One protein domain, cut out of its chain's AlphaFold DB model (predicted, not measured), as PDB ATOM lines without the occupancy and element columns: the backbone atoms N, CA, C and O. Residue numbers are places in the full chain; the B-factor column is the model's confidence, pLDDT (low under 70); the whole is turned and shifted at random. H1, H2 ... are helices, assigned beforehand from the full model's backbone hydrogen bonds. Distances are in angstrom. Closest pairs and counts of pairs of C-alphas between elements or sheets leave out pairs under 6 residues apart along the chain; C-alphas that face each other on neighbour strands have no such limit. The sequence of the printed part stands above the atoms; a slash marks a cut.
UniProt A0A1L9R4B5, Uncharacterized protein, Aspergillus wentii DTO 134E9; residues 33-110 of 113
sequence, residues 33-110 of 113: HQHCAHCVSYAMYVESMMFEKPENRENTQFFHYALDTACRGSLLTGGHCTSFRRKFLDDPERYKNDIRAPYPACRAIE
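What this domain is: This is residues 33 to 110 of the 113 residues of an uncharacterized protein of Aspergillus wentii DTO 134E9 (UniProt A0A1L9R4B5). Look first for one long helix, H1, running along most of the length of the domain, with two shorter helices, H3 and H5, side by side and running opposite ways, both packed across it. H7 crosses H1 on another side, H6 stands across the end of H3 and leads to H7, and the short turns H2 and H4 sit at the far ends of H1 and H3. The printed part has 78 residues with seven named helices, H1 to H7 in chain order, and no named strand; the class is all helix, and the helix packing is mostly crossed. The whole is compact, with a radius of gyration of the C-alphas of 11.2 A and spans of 32 by 24 by 19 A.

Where its parts are: Find C-alpha 33 at (-61.629, 35.686, -1.017); from there H1 runs through residues 33 to 52, 28.4 A, to C-alpha 52 at (-45.424, 57.799, 6.418). H2 is residues 54 to 57, and H3 is residues 60 to 70, 15.1 A. H4 is residues 74 to 77, and H5 is residues 80 to 89, 14.4 A. H6 is residues 92 to 98, 9.7 A. H7 is residues 102 to 108, 9.9 A, ending with C-alpha 108 at (-46.164, 34.849, 1.580).

How they stand to each other: Begin at H1, the hub, which touches four helices. Its residues 42 to 50 alone touch H3, at a steep tilt of 50 degrees, opposite ways; the closest C-alphas, of Val 46 and Ala 66, are 5.4 A apart. Its residues 35 to 42 alone touch H5, at a steep tilt of 52 degrees, the same way, with the C-alphas of Cys 39 and Phe 84 closest at 6.7 A. H7 touches H1 at a steep tilt of 61 degrees, opposite ways, closest at the C-alphas of Ala 43 and Pro 102, 5.1 A. H2 touches H1 only at the corner, with the C-alphas of Met 50 and Asn 56 closest at 5.2 A. Moving outward, H3 and H5 touch at a shallow tilt of 3 degrees, opposite ways; their closest C-alphas, Leu 67 and Arg 85, are 5.9 A apart. H6 touches H3, only just about perpendicular at 73 degrees, with Phe 63 and Lys 96 closest at 6.2 A between C-alphas. H6 and H7 only just touch, with 3 pairs of C-alphas within 8 A, only at the corner; the closest are those of Asp 98 and Ala 105, 5.5 A. H4 is close to but not clearly touching H5, with the C-alphas of Leu 75 and Cys 81 closest at 5.7 A. In H1, H3, H5 and H7 every O i to N i+4 pair is within hydrogen-bond range, in H6 2 of 3 are, and H2 and H4 are too short for such a pair.

The domain as a whole: Look for the two farthest C-alphas at His 33 and Glu 55, 33.9 A apart. The printed part has no cut, and its six links between helices are tight. The mean pLDDT of the printed part is 89.3; look at residues 73 to 79, which include H4, for the values under 70.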
ATOM      1  N   HIS A  33     -61.711  34.345  -0.422       87.62
ATOM      2  CA  HIS A  33     -61.629  35.686  -1.017       87.62
ATOM      3  C   HIS A  33     -61.737  36.786   0.036       87.62
ATOM      4  O   HIS A  33     -60.943  37.726   0.013       87.62
ATOM      5  N   GLN A  34     -62.665  36.651   0.986       88.12
ATOM      6  CA  GLN A  34     -62.800  37.591   2.102       88.12
ATOM      7  C   GLN A  34     -61.546  37.604   2.981       88.12
ATOM      8  O   GLN A  34     -61.047  38.669   3.335       88.12
ATOM      9  N   HIS A  35     -60.980  36.433   3.279       89.56
ATOM     10  CA  HIS A  35     -59.754  36.316   4.061       89.56
ATOM     11  C   HIS A  35     -58.568  37.018   3.384       89.56
ATOM     12  O   HIS A  35     -57.867  37.803   4.027       89.56
ATOM     13  N   CYS A  36     -58.389  36.806   2.078       93.06
ATOM     14  CA  CYS A  36     -57.359  37.490   1.302       93.06
ATOM     15  C   CYS A  36     -57.576  39.010   1.280       93.06
ATOM     16  O   CYS A  36     -56.647  39.768   1.561       93.06
ATOM     17  N   ALA A  37     -58.807  39.469   1.026       91.44
ATOM     18  CA  ALA A  37     -59.138  40.892   1.025       91.44
ATOM     19  C   ALA A  37     -58.841  41.553   2.382       91.44
ATOM     20  O   ALA A  37     -58.204  42.605   2.427       91.44
ATOM     21  N   HIS A  38     -59.213  40.905   3.490       90.75
ATOM     22  CA  HIS A  38     -58.900  41.386   4.836       90.75
ATOM     23  C   HIS A  38     -57.394  41.472   5.094       90.75
ATOM     24  O   HIS A  38     -56.942  42.460   5.675       90.75
ATOM     25  N   CYS A  39     -56.610  40.481   4.652       93.50
ATOM     26  CA  CYS A  39     -55.156  40.550   4.772       93.50
ATOM     27  C   CYS A  39     -54.592  41.736   3.990       93.50
ATOM     28  O   CYS A  39     -53.793  42.496   4.529       93.50
ATOM     29  N   VAL A  40     -55.020  41.915   2.737       94.31
ATOM     30  CA  VAL A  40     -54.517  42.991   1.875       94.31
ATOM     31  C   VAL A  40     -54.837  44.353   2.482       94.31
ATOM     32  O   VAL A  40     -53.942  45.185   2.586       94.31
ATOM     33  N   SER A  41     -56.067  44.572   2.956       92.12
ATOM     34  CA  SER A  41     -56.435  45.816   3.641       92.12
ATOM     35  C   SER A  41     -55.621  46.047   4.916       92.12
ATOM     36  O   SER A  41     -55.168  47.165   5.157       92.12
ATOM     37  N   TYR A  42     -55.391  44.999   5.710       92.12
ATOM     38  CA  TYR A  42     -54.536  45.067   6.896       92.12
ATOM     39  C   TYR A  42     -53.091  45.442   6.524       92.12
ATOM     40  O   TYR A  42     -52.527  46.372   7.097       92.12
ATOM     41  N   ALA A  43     -52.512  44.777   5.524       94.88
ATOM     42  CA  ALA A  43     -51.152  45.017   5.060       94.88
ATOM     43  C   ALA A  43     -50.972  46.417   4.450       94.88
ATOM     44  O   ALA A  43     -49.974  47.067   4.736       94.88
ATOM     45  N   MET A  44     -51.954  46.922   3.694       94.62
ATOM     46  CA  MET A  44     -51.961  48.302   3.187       94.62
ATOM     47  C   MET A  44     -51.959  49.333   4.319       94.62
ATOM     48  O   MET A  44     -51.286  50.357   4.235       94.62
ATOM     49  N   TYR A  45     -52.702  49.077   5.398       93.38
ATOM     50  CA  TYR A  45     -52.701  49.981   6.541       93.38
ATOM     51  C   TYR A  45     -51.347  49.970   7.266       93.38
ATOM     52  O   TYR A  45     -50.805  51.034   7.568       93.38
ATOM     53  N   VAL A  46     -50.747  48.792   7.471       94.62
ATOM     54  CA  VAL A  46     -49.386  48.666   8.023       94.62
ATOM     55  C   VAL A  46     -48.361  49.376   7.139       94.62
ATOM     56  O   VAL A  46     -47.568  50.164   7.650       94.62
ATOM     57  N   GLU A  47     -48.405  49.154   5.824       95.75
ATOM     58  CA  GLU A  47     -47.558  49.848   4.853       95.75
ATOM     59  C   GLU A  47     -47.700  51.367   5.007       95.75
ATOM     60  O   GLU A  47     -46.700  52.060   5.178       95.75
ATOM     61  N   SER A  48     -48.925  51.897   5.037       94.94
ATOM     62  CA  SER A  48     -49.135  53.343   5.168       94.94
ATOM     63  C   SER A  48     -48.427  53.939   6.395       94.94
ATOM     64  O   SER A  48     -47.749  54.956   6.259       94.94
ATOM     65  N   MET A  49     -48.458  53.262   7.551       94.94
ATOM     66  CA  MET A  49     -47.735  53.681   8.763       94.94
ATOM     67  C   MET A  49     -46.209  53.577   8.612       94.94
ATOM     68  O   MET A  49     -45.466  54.461   9.045       94.94
ATOM     69  N   MET A  50     -45.722  52.495   7.997       95.38
ATOM     70  CA  MET A  50     -44.289  52.260   7.774       95.38
ATOM     71  C   MET A  50     -43.675  53.271   6.803       95.38
ATOM     72  O   MET A  50     -42.504  53.623   6.930       95.38
ATOM     73  N   PHE A  51     -44.452  53.744   5.828       94.00
ATOM     74  CA  PHE A  51     -43.970  54.625   4.767       94.00
ATOM     75  C   PHE A  51     -44.309  56.101   4.975       94.00
ATOM     76  O   PHE A  51     -43.747  56.929   4.252       94.00
ATOM     77  N   GLU A  52     -45.120  56.428   5.989       93.75
ATOM     78  CA  GLU A  52     -45.424  57.799   6.418       93.75
ATOM     79  C   GLU A  52     -44.149  58.601   6.707       93.75
ATOM     80  O   GLU A  52     -44.037  59.757   6.299       93.75
ATOM     81  N   LYS A  53     -43.164  57.976   7.368       93.44
ATOM     82  CA  LYS A  53     -41.889  58.615   7.708       93.44
ATOM     83  C   LYS A  53     -40.683  57.729   7.378       93.44
ATOM     84  O   LYS A  53     -40.760  56.515   7.573       93.44
ATOM     85  N   PRO A  54     -39.560  58.290   6.885       91.62
ATOM     86  CA  PRO A  54     -38.371  57.509   6.536       91.62
ATOM     87  C   PRO A  54     -37.813  56.664   7.689       91.62
ATOM     88  O   PRO A  54     -37.400  55.532   7.460       91.62
ATOM     89  N   GLU A  55     -37.838  57.185   8.916       92.50
ATOM     90  CA  GLU A  55     -37.322  56.527  10.120       92.50
ATOM     91  C   GLU A  55     -38.098  55.263  10.518       92.50
ATOM     92  O   GLU A  55     -37.549  54.387  11.187       92.50
ATOM     93  N   ASN A  56     -39.353  55.136  10.080       92.50
ATOM     94  CA  ASN A  56     -40.186  53.977  10.384       92.50
ATOM     95  C   ASN A  56     -39.770  52.756   9.555       92.50
ATOM     96  O   ASN A  56     -39.854  51.632  10.039       92.50
ATOM     97  N   ARG A  57     -39.292  52.972   8.322       89.38
ATOM     98  CA  ARG A  57     -39.074  51.925   7.304       89.38
ATOM     99  C   ARG A  57     -38.098  50.844   7.748       89.38
ATOM    100  O   ARG A  57     -38.340  49.665   7.522       89.38
ATOM    101  N   GLU A  58     -37.027  51.252   8.416       89.12
ATOM    102  CA  GLU A  58     -35.990  50.339   8.900       89.12
ATOM    103  C   GLU A  58     -36.231  49.888  10.347       89.12
ATOM    104  O   GLU A  58     -35.539  49.001  10.847       89.12
ATOM    105  N   ASN A  59     -37.232  50.456  11.024       93.88
ATOM    106  CA  ASN A  59     -37.477  50.228  12.438       93.88
ATOM    107  C   ASN A  59     -38.407  49.030  12.667       93.88
ATOM    108  O   ASN A  59     -39.634  49.129  12.623       93.88
ATOM    109  N   THR A  60     -37.809  47.893  13.002       94.81
ATOM    110  CA  THR A  60     -38.527  46.646  13.296       94.81
ATOM    111  C   THR A  60     -39.447  46.775  14.507       94.81
ATOM    112  O   THR A  60     -40.558  46.257  14.498       94.81
ATOM    113  N   GLN A  61     -39.071  47.546  15.528       95.12
ATOM    114  CA  GLN A  61     -39.959  47.792  16.666       95.12
ATOM    115  C   GLN A  61     -41.189  48.616  16.260       95.12
ATOM    116  O   GLN A  61     -42.295  48.365  16.747       95.12
ATOM    117  N   PHE A  62     -41.023  49.558  15.329       96.12
ATOM    118  CA  PHE A  62     -42.147  50.286  14.752       96.12
ATOM    119  C   PHE A  62     -43.033  49.371  13.897       96.12
ATOM    120  O   PHE A  62     -44.252  49.478  13.974       96.12
ATOM    121  N   PHE A  63     -42.457  48.407  13.170       96.06
ATOM    122  CA  PHE A  63     -43.234  47.389  12.455       96.06
ATOM    123  C   PHE A  63     -44.116  46.558  13.400       96.06
ATOM    124  O   PHE A  63     -45.302  46.379  13.132       96.06
ATOM    125  N   HIS A  64     -43.597  46.134  14.558       95.25
ATOM    126  CA  HIS A  64     -44.408  45.461  15.584       95.25
ATOM    127  C   HIS A  64     -45.571  46.343  16.062       95.25
ATOM    128  O   HIS A  64     -46.715  45.890  16.126       95.25
ATOM    129  N   TYR A  65     -45.292  47.616  16.351       94.31
ATOM    130  CA  TYR A  65     -46.315  48.589  16.737       94.31
ATOM    131  C   TYR A  65     -47.377  48.790  15.643       94.31
ATOM    132  O   TYR A  65     -48.574  48.861  15.938       94.31
ATOM    133  N   ALA A  66     -46.955  48.858  14.381       94.62
ATOM    134  CA  ALA A  66     -47.828  49.015  13.227       94.62
ATOM    135  C   ALA A  66     -48.760  47.804  13.075       94.62
ATOM    136  O   ALA A  66     -49.966  47.981  12.912       94.62
ATOM    137  N   LEU A  67     -48.241  46.580  13.221       93.75
ATOM    138  CA  LEU A  67     -49.049  45.356  13.228       93.75
ATOM    139  C   LEU A  67     -50.078  45.351  14.375       93.75
ATOM    140  O   LEU A  67     -51.258  45.075  14.165       93.75
ATOM    141  N   ASP A  68     -49.663  45.715  15.590       90.56
ATOM    142  CA  ASP A  68     -50.568  45.800  16.745       90.56
ATOM    143  C   ASP A  68     -51.680  46.839  16.539       90.56
ATOM    144  O   ASP A  68     -52.837  46.610  16.901       90.56
ATOM    145  N   THR A  69     -51.336  47.982  15.946       89.69
ATOM    146  CA  THR A  69     -52.258  49.102  15.720       89.69
ATOM    147  C   THR A  69     -53.235  48.810  14.591       89.69
ATOM    148  O   THR A  69     -54.430  49.057  14.746       89.69
ATOM    149  N   ALA A  70     -52.758  48.204  13.501       87.56
ATOM    150  CA  ALA A  70     -53.591  47.729  12.400       87.56
ATOM    151  C   ALA A  70     -54.637  46.706  12.854       87.56
ATOM    152  O   ALA A  70     -55.680  46.548  12.221       87.56
ATOM    153  N   CYS A  71     -54.377  46.043  13.980       79.38
ATOM    154  CA  CYS A  71     -55.280  45.077  14.571       79.38
ATOM    155  C   CYS A  71     -56.360  45.668  15.475       79.38
ATOM    156  O   CYS A  71     -57.132  44.912  16.055       79.38
ATOM    157  N   ARG A  72     -56.457  46.995  15.604       71.00
ATOM    158  CA  ARG A  72     -57.500  47.667  16.393       71.00
ATOM    159  C   ARG A  72     -58.744  47.954  15.535       71.00
ATOM    160  O   ARG A  72     -58.643  48.204  14.341       71.00
ATOM    161  N   GLY A  73     -59.935  47.947  16.138       64.00
ATOM    162  CA  GLY A  73     -61.192  48.277  15.443       64.00
ATOM    163  C   GLY A  73     -61.875  47.085  14.755       64.00
ATOM    164  O   GLY A  73     -61.926  45.994  15.313       64.00
ATOM    165  N   SER A  74     -62.445  47.283  13.561       54.31
ATOM    166  CA  SER A  74     -63.302  46.297  12.867       54.31
ATOM    167  C   SER A  74     -62.596  44.991  12.470       54.31
ATOM    168  O   SER A  74     -63.248  43.957  12.337       54.31
ATOM    169  N   LEU A  75     -61.267  45.009  12.329       55.00
ATOM    170  CA  LEU A  75     -60.441  43.836  12.012       55.00
ATOM    171  C   LEU A  75     -60.284  42.858  13.195       55.00
ATOM    172  O   LEU A  75     -60.000  41.677  12.983       55.00
ATOM    173  N   LEU A  76     -60.521  43.316  14.430       52.88
ATOM    174  CA  LEU A  76     -60.553  42.480  15.640       52.88
ATOM    175  C   LEU A  76     -61.814  41.605  15.688       52.88
ATOM    176  O   LEU A  76     -61.752  40.454  16.116       52.88
ATOM    177  N   THR A  77     -62.947  42.119  15.207       50.75
ATOM    178  CA  THR A  77     -64.259  41.463  15.321       50.75
ATOM    179  C   THR A  77     -64.371  40.195  14.470       50.75
ATOM    180  O   THR A  77     -65.140  39.300  14.805       50.75
ATOM    181  N   GLY A  78     -63.581  40.092  13.394       59.31
ATOM    182  CA  GLY A  78     -63.522  38.913  12.522       59.31
ATOM    183  C   GLY A  78     -62.475  37.862  12.915       59.31
ATOM    184  O   GLY A  78     -62.358  36.855  12.229       59.31
ATOM    185  N   GLY A  79     -61.659  38.086  13.957       67.12
ATOM    186  CA  GLY A  79     -60.625  37.144  14.430       67.12
ATOM    187  C   GLY A  79     -59.432  36.896  13.485       67.12
ATOM    188  O   GLY A  79     -58.365  36.474  13.930       67.12
ATOM    189  N   HIS A  80     -59.556  37.201  12.189       75.25
ATOM    190  CA  HIS A  80     -58.503  37.000  11.188       75.25
ATOM    191  C   HIS A  80     -57.262  37.858  11.432       75.25
ATOM    192  O   HIS A  80     -56.148  37.425  11.138       75.25
ATOM    193  N   CYS A  81     -57.431  39.041  12.023       82.88
ATOM    194  CA  CYS A  81     -56.314  39.938  12.261       82.88
ATOM    195  C   CYS A  81     -55.237  39.335  13.175       82.88
ATOM    196  O   CYS A  81     -54.046  39.443  12.887       82.88
ATOM    197  N   THR A  82     -55.636  38.631  14.240       84.00
ATOM    198  CA  THR A  82     -54.680  37.975  15.143       84.00
ATOM    199  C   THR A  82     -53.847  36.921  14.410       84.00
ATOM    200  O   THR A  82     -52.671  36.746  14.729       84.00
ATOM    201  N   SER A  83     -54.432  36.254  13.407       89.31
ATOM    202  CA  SER A  83     -53.725  35.305  12.541       89.31
ATOM    203  C   SER A  83     -52.686  36.012  11.667       89.31
ATOM    204  O   SER A  83     -51.514  35.645  11.712       89.31
ATOM    205  N   PHE A  84     -53.075  37.068  10.941       91.94
ATOM    206  CA  PHE A  84     -52.151  37.828  10.085       91.94
ATOM    207  C   PHE A  84     -51.004  38.426  10.883       91.94
ATOM    208  O   PHE A  84     -49.843  38.240  10.532       91.94
ATOM    209  N   ARG A  85     -51.330  39.080  12.001       92.94
ATOM    210  CA  ARG A  85     -50.352  39.626  12.937       92.94
ATOM    211  C   ARG A  85     -49.341  38.565  13.350       92.94
ATOM    212  O   ARG A  85     -48.149  38.824  13.282       92.94
ATOM    213  N   ARG A  86     -49.804  37.385  13.783       92.50
ATOM    214  CA  ARG A  86     -48.908  36.298  14.194       92.50
ATOM    215  C   ARG A  86     -47.981  35.896  13.048       92.50
ATOM    216  O   ARG A  86     -46.781  35.901  13.257       92.50
ATOM    217  N   LYS A  87     -48.520  35.651  11.850       95.00
ATOM    218  CA  LYS A  87     -47.709  35.241  10.696       95.00
ATOM    219  C   LYS A  87     -46.684  36.302  10.272       95.00
ATOM    220  O   LYS A  87     -45.550  35.965   9.964       95.00
ATOM    221  N   PHE A  88     -47.041  37.587  10.302       95.56
ATOM    222  CA  PHE A  88     -46.083  38.664  10.021       95.56
ATOM    223  C   PHE A  88     -45.013  38.830  11.111       95.56
ATOM    224  O   PHE A  88     -43.934  39.343  10.829       95.56
ATOM    225  N   LEU A  89     -45.292  38.395  12.343       94.94
ATOM    226  CA  LEU A  89     -44.329  38.387  13.446       94.94
ATOM    227  C   LEU A  89     -43.419  37.151  13.460       94.94
ATOM    228  O   LEU A  89     -42.478  37.137  14.251       94.94
ATOM    229  N   ASP A  90     -43.668  36.141  12.620       95.88
ATOM    230  CA  ASP A  90     -42.797  34.961  12.529       95.88
ATOM    231  C   ASP A  90     -41.415  35.325  11.951       95.88
ATOM    232  O   ASP A  90     -40.406  34.743  12.343       95.88
ATOM    233  N   ASP A  91     -41.361  36.322  11.059       95.56
ATOM    234  CA  ASP A  91     -40.121  36.889  10.512       95.56
ATOM    235  C   ASP A  91     -40.277  38.405  10.266       95.56
ATOM    236  O   ASP A  91     -40.524  38.854   9.139       95.56
ATOM    237  N   PRO A  92     -40.192  39.225  11.328       93.88
ATOM    238  CA  PRO A  92     -40.523  40.639  11.241       93.88
ATOM    239  C   PRO A  92     -39.519  41.429  10.393       93.88
ATOM    240  O   PRO A  92     -39.921  42.389   9.744       93.88
ATOM    241  N   GLU A  93     -38.244  41.031  10.337       92.94
ATOM    242  CA  GLU A  93     -37.244  41.700   9.489       92.94
ATOM    243  C   GLU A  93     -37.526  41.495   8.003       92.94
ATOM    244  O   GLU A  93     -37.443  42.438   7.209       92.94
ATOM    245  N   ARG A  94     -37.911  40.277   7.615       94.56
ATOM    246  CA  ARG A  94     -38.341  40.000   6.248       94.56
ATOM    247  C   ARG A  94     -39.622  40.754   5.916       94.56
ATOM    248  O   ARG A  94     -39.669  41.500   4.937       94.56
ATOM    249  N   TYR A  95     -40.661  40.582   6.729       95.06
ATOM    250  CA  TYR A  95     -41.984  41.097   6.389       95.06
ATOM    251  C   TYR A  95     -42.091  42.621   6.474       95.06
ATOM    252  O   TYR A  95     -42.883  43.199   5.733       95.06
ATOM    253  N   LYS A  96     -41.244  43.287   7.270       93.44
ATOM    254  CA  LYS A  96     -41.061  44.747   7.241       93.44
ATOM    255  C   LYS A  96     -40.734  45.260   5.835       93.44
ATOM    256  O   LYS A  96     -41.240  46.302   5.429       93.44
ATOM    257  N   ASN A  97     -39.920  44.519   5.082       91.25
ATOM    258  CA  ASN A  97     -39.551  44.871   3.712       91.25
ATOM    259  C   ASN A  97     -40.631  44.456   2.703       91.25
ATOM    260  O   ASN A  97     -40.986  45.239   1.818       91.25
ATOM    261  N   ASP A  98     -41.189  43.255   2.870       93.81
ATOM    262  CA  ASP A  98     -42.198  42.700   1.961       93.81
ATOM    263  C   ASP A  98     -43.526  43.481   2.005       93.81
ATOM    264  O   ASP A  98     -44.255  43.504   1.011       93.81
ATOM    265  N   ILE A  99     -43.838  44.176   3.112       93.44
ATOM    266  CA  ILE A  99     -45.103  44.915   3.286       93.44
ATOM    267  C   ILE A  99     -45.314  46.034   2.254       93.44
ATOM    268  O   ILE A  99     -46.453  46.425   2.014       93.44
ATOM    269  N   ARG A 100     -44.245  46.499   1.584       93.31
ATOM    270  CA  ARG A 100     -44.322  47.430   0.438       93.31
ATOM    271  C   ARG A 100     -45.173  46.875  -0.711       93.31
ATOM    272  O   ARG A 100     -45.654  47.615  -1.559       93.31
ATOM    273  N   ALA A 101     -45.331  45.558  -0.773       95.75
ATOM    274  CA  ALA A 101     -46.224  44.900  -1.703       95.75
ATOM    275  C   ALA A 101     -47.277  44.102  -0.911       95.75
ATOM    276  O   ALA A 101     -47.098  42.900  -0.693       95.75
ATOM    277  N   PRO A 102     -48.399  44.733  -0.504       94.75
ATOM    278  CA  PRO A 102     -49.390  44.121   0.386       94.75
ATOM    279  C   PRO A 102     -49.926  42.767  -0.095       94.75
ATOM    280  O   PRO A 102     -50.007  41.815   0.678       94.75
ATOM    281  N   TYR A 103     -50.252  42.641  -1.386       95.12
ATOM    282  CA  TYR A 103     -50.754  41.377  -1.937       95.12
ATOM    283  C   TYR A 103     -49.687  40.262  -1.947       95.12
ATOM    284  O   TYR A 103     -49.960  39.186  -1.406       95.12
ATOM    285  N   PRO A 104     -48.461  40.479  -2.471       97.31
ATOM    286  CA  PRO A 104     -47.365  39.520  -2.309       97.31
ATOM    287  C   PRO A 104     -47.050  39.148  -0.854       97.31
ATOM    288  O   PRO A 104     -46.845  37.968  -0.571       97.31
ATOM    289  N   ALA A 105     -47.076  40.105   0.076       96.50
ATOM    290  CA  ALA A 105     -46.877  39.838   1.500       96.50
ATOM    291  C   ALA A 105     -47.970  38.906   2.060       96.50
ATOM    292  O   ALA A 105     -47.671  37.920   2.734       96.50
ATOM    293  N   CYS A 106     -49.233  39.142   1.698       96.31
ATOM    294  CA  CYS A 106     -50.355  38.278   2.069       96.31
ATOM    295  C   CYS A 106     -50.300  36.883   1.440       96.31
ATOM    296  O   CYS A 106     -50.721  35.909   2.064       96.31
ATOM    297  N   ARG A 107     -49.747  36.746   0.231       96.69
ATOM    298  CA  ARG A 107     -49.430  35.435  -0.358       96.69
ATOM    299  C   ARG A 107     -48.338  34.711   0.427       96.69
ATOM    300  O   ARG A 107     -48.459  33.515   0.666       96.69
ATOM    301  N   ALA A 108     -47.294  35.425   0.849       96.38
ATOM    302  CA  ALA A 108     -46.164  34.849   1.580       96.38
ATOM    303  C   ALA A 108     -46.543  34.309   2.968       96.38
ATOM    304  O   ALA A 108     -45.862  33.423   3.473       96.38
ATOM    305  N   ILE A 109     -47.627  34.815   3.564       94.94
ATOM    306  CA  ILE A 109     -48.226  34.274   4.791       94.94
ATOM    307  C   ILE A 109     -49.452  33.385   4.519       94.94
ATOM    308  O   ILE A 109     -50.235  33.112   5.429       94.94
ATOM    309  N   GLU A 110     -49.657  32.942   3.277       94.19
ATOM    310  CA  GLU A 110     -50.742  32.037   2.865       94.19
ATOM    311  C   GLU A 110     -52.160  32.559   3.169       94.19
ATOM    312  O   GLU A 110     -53.102  31.783   3.324       94.19
TER     313      GLU A 110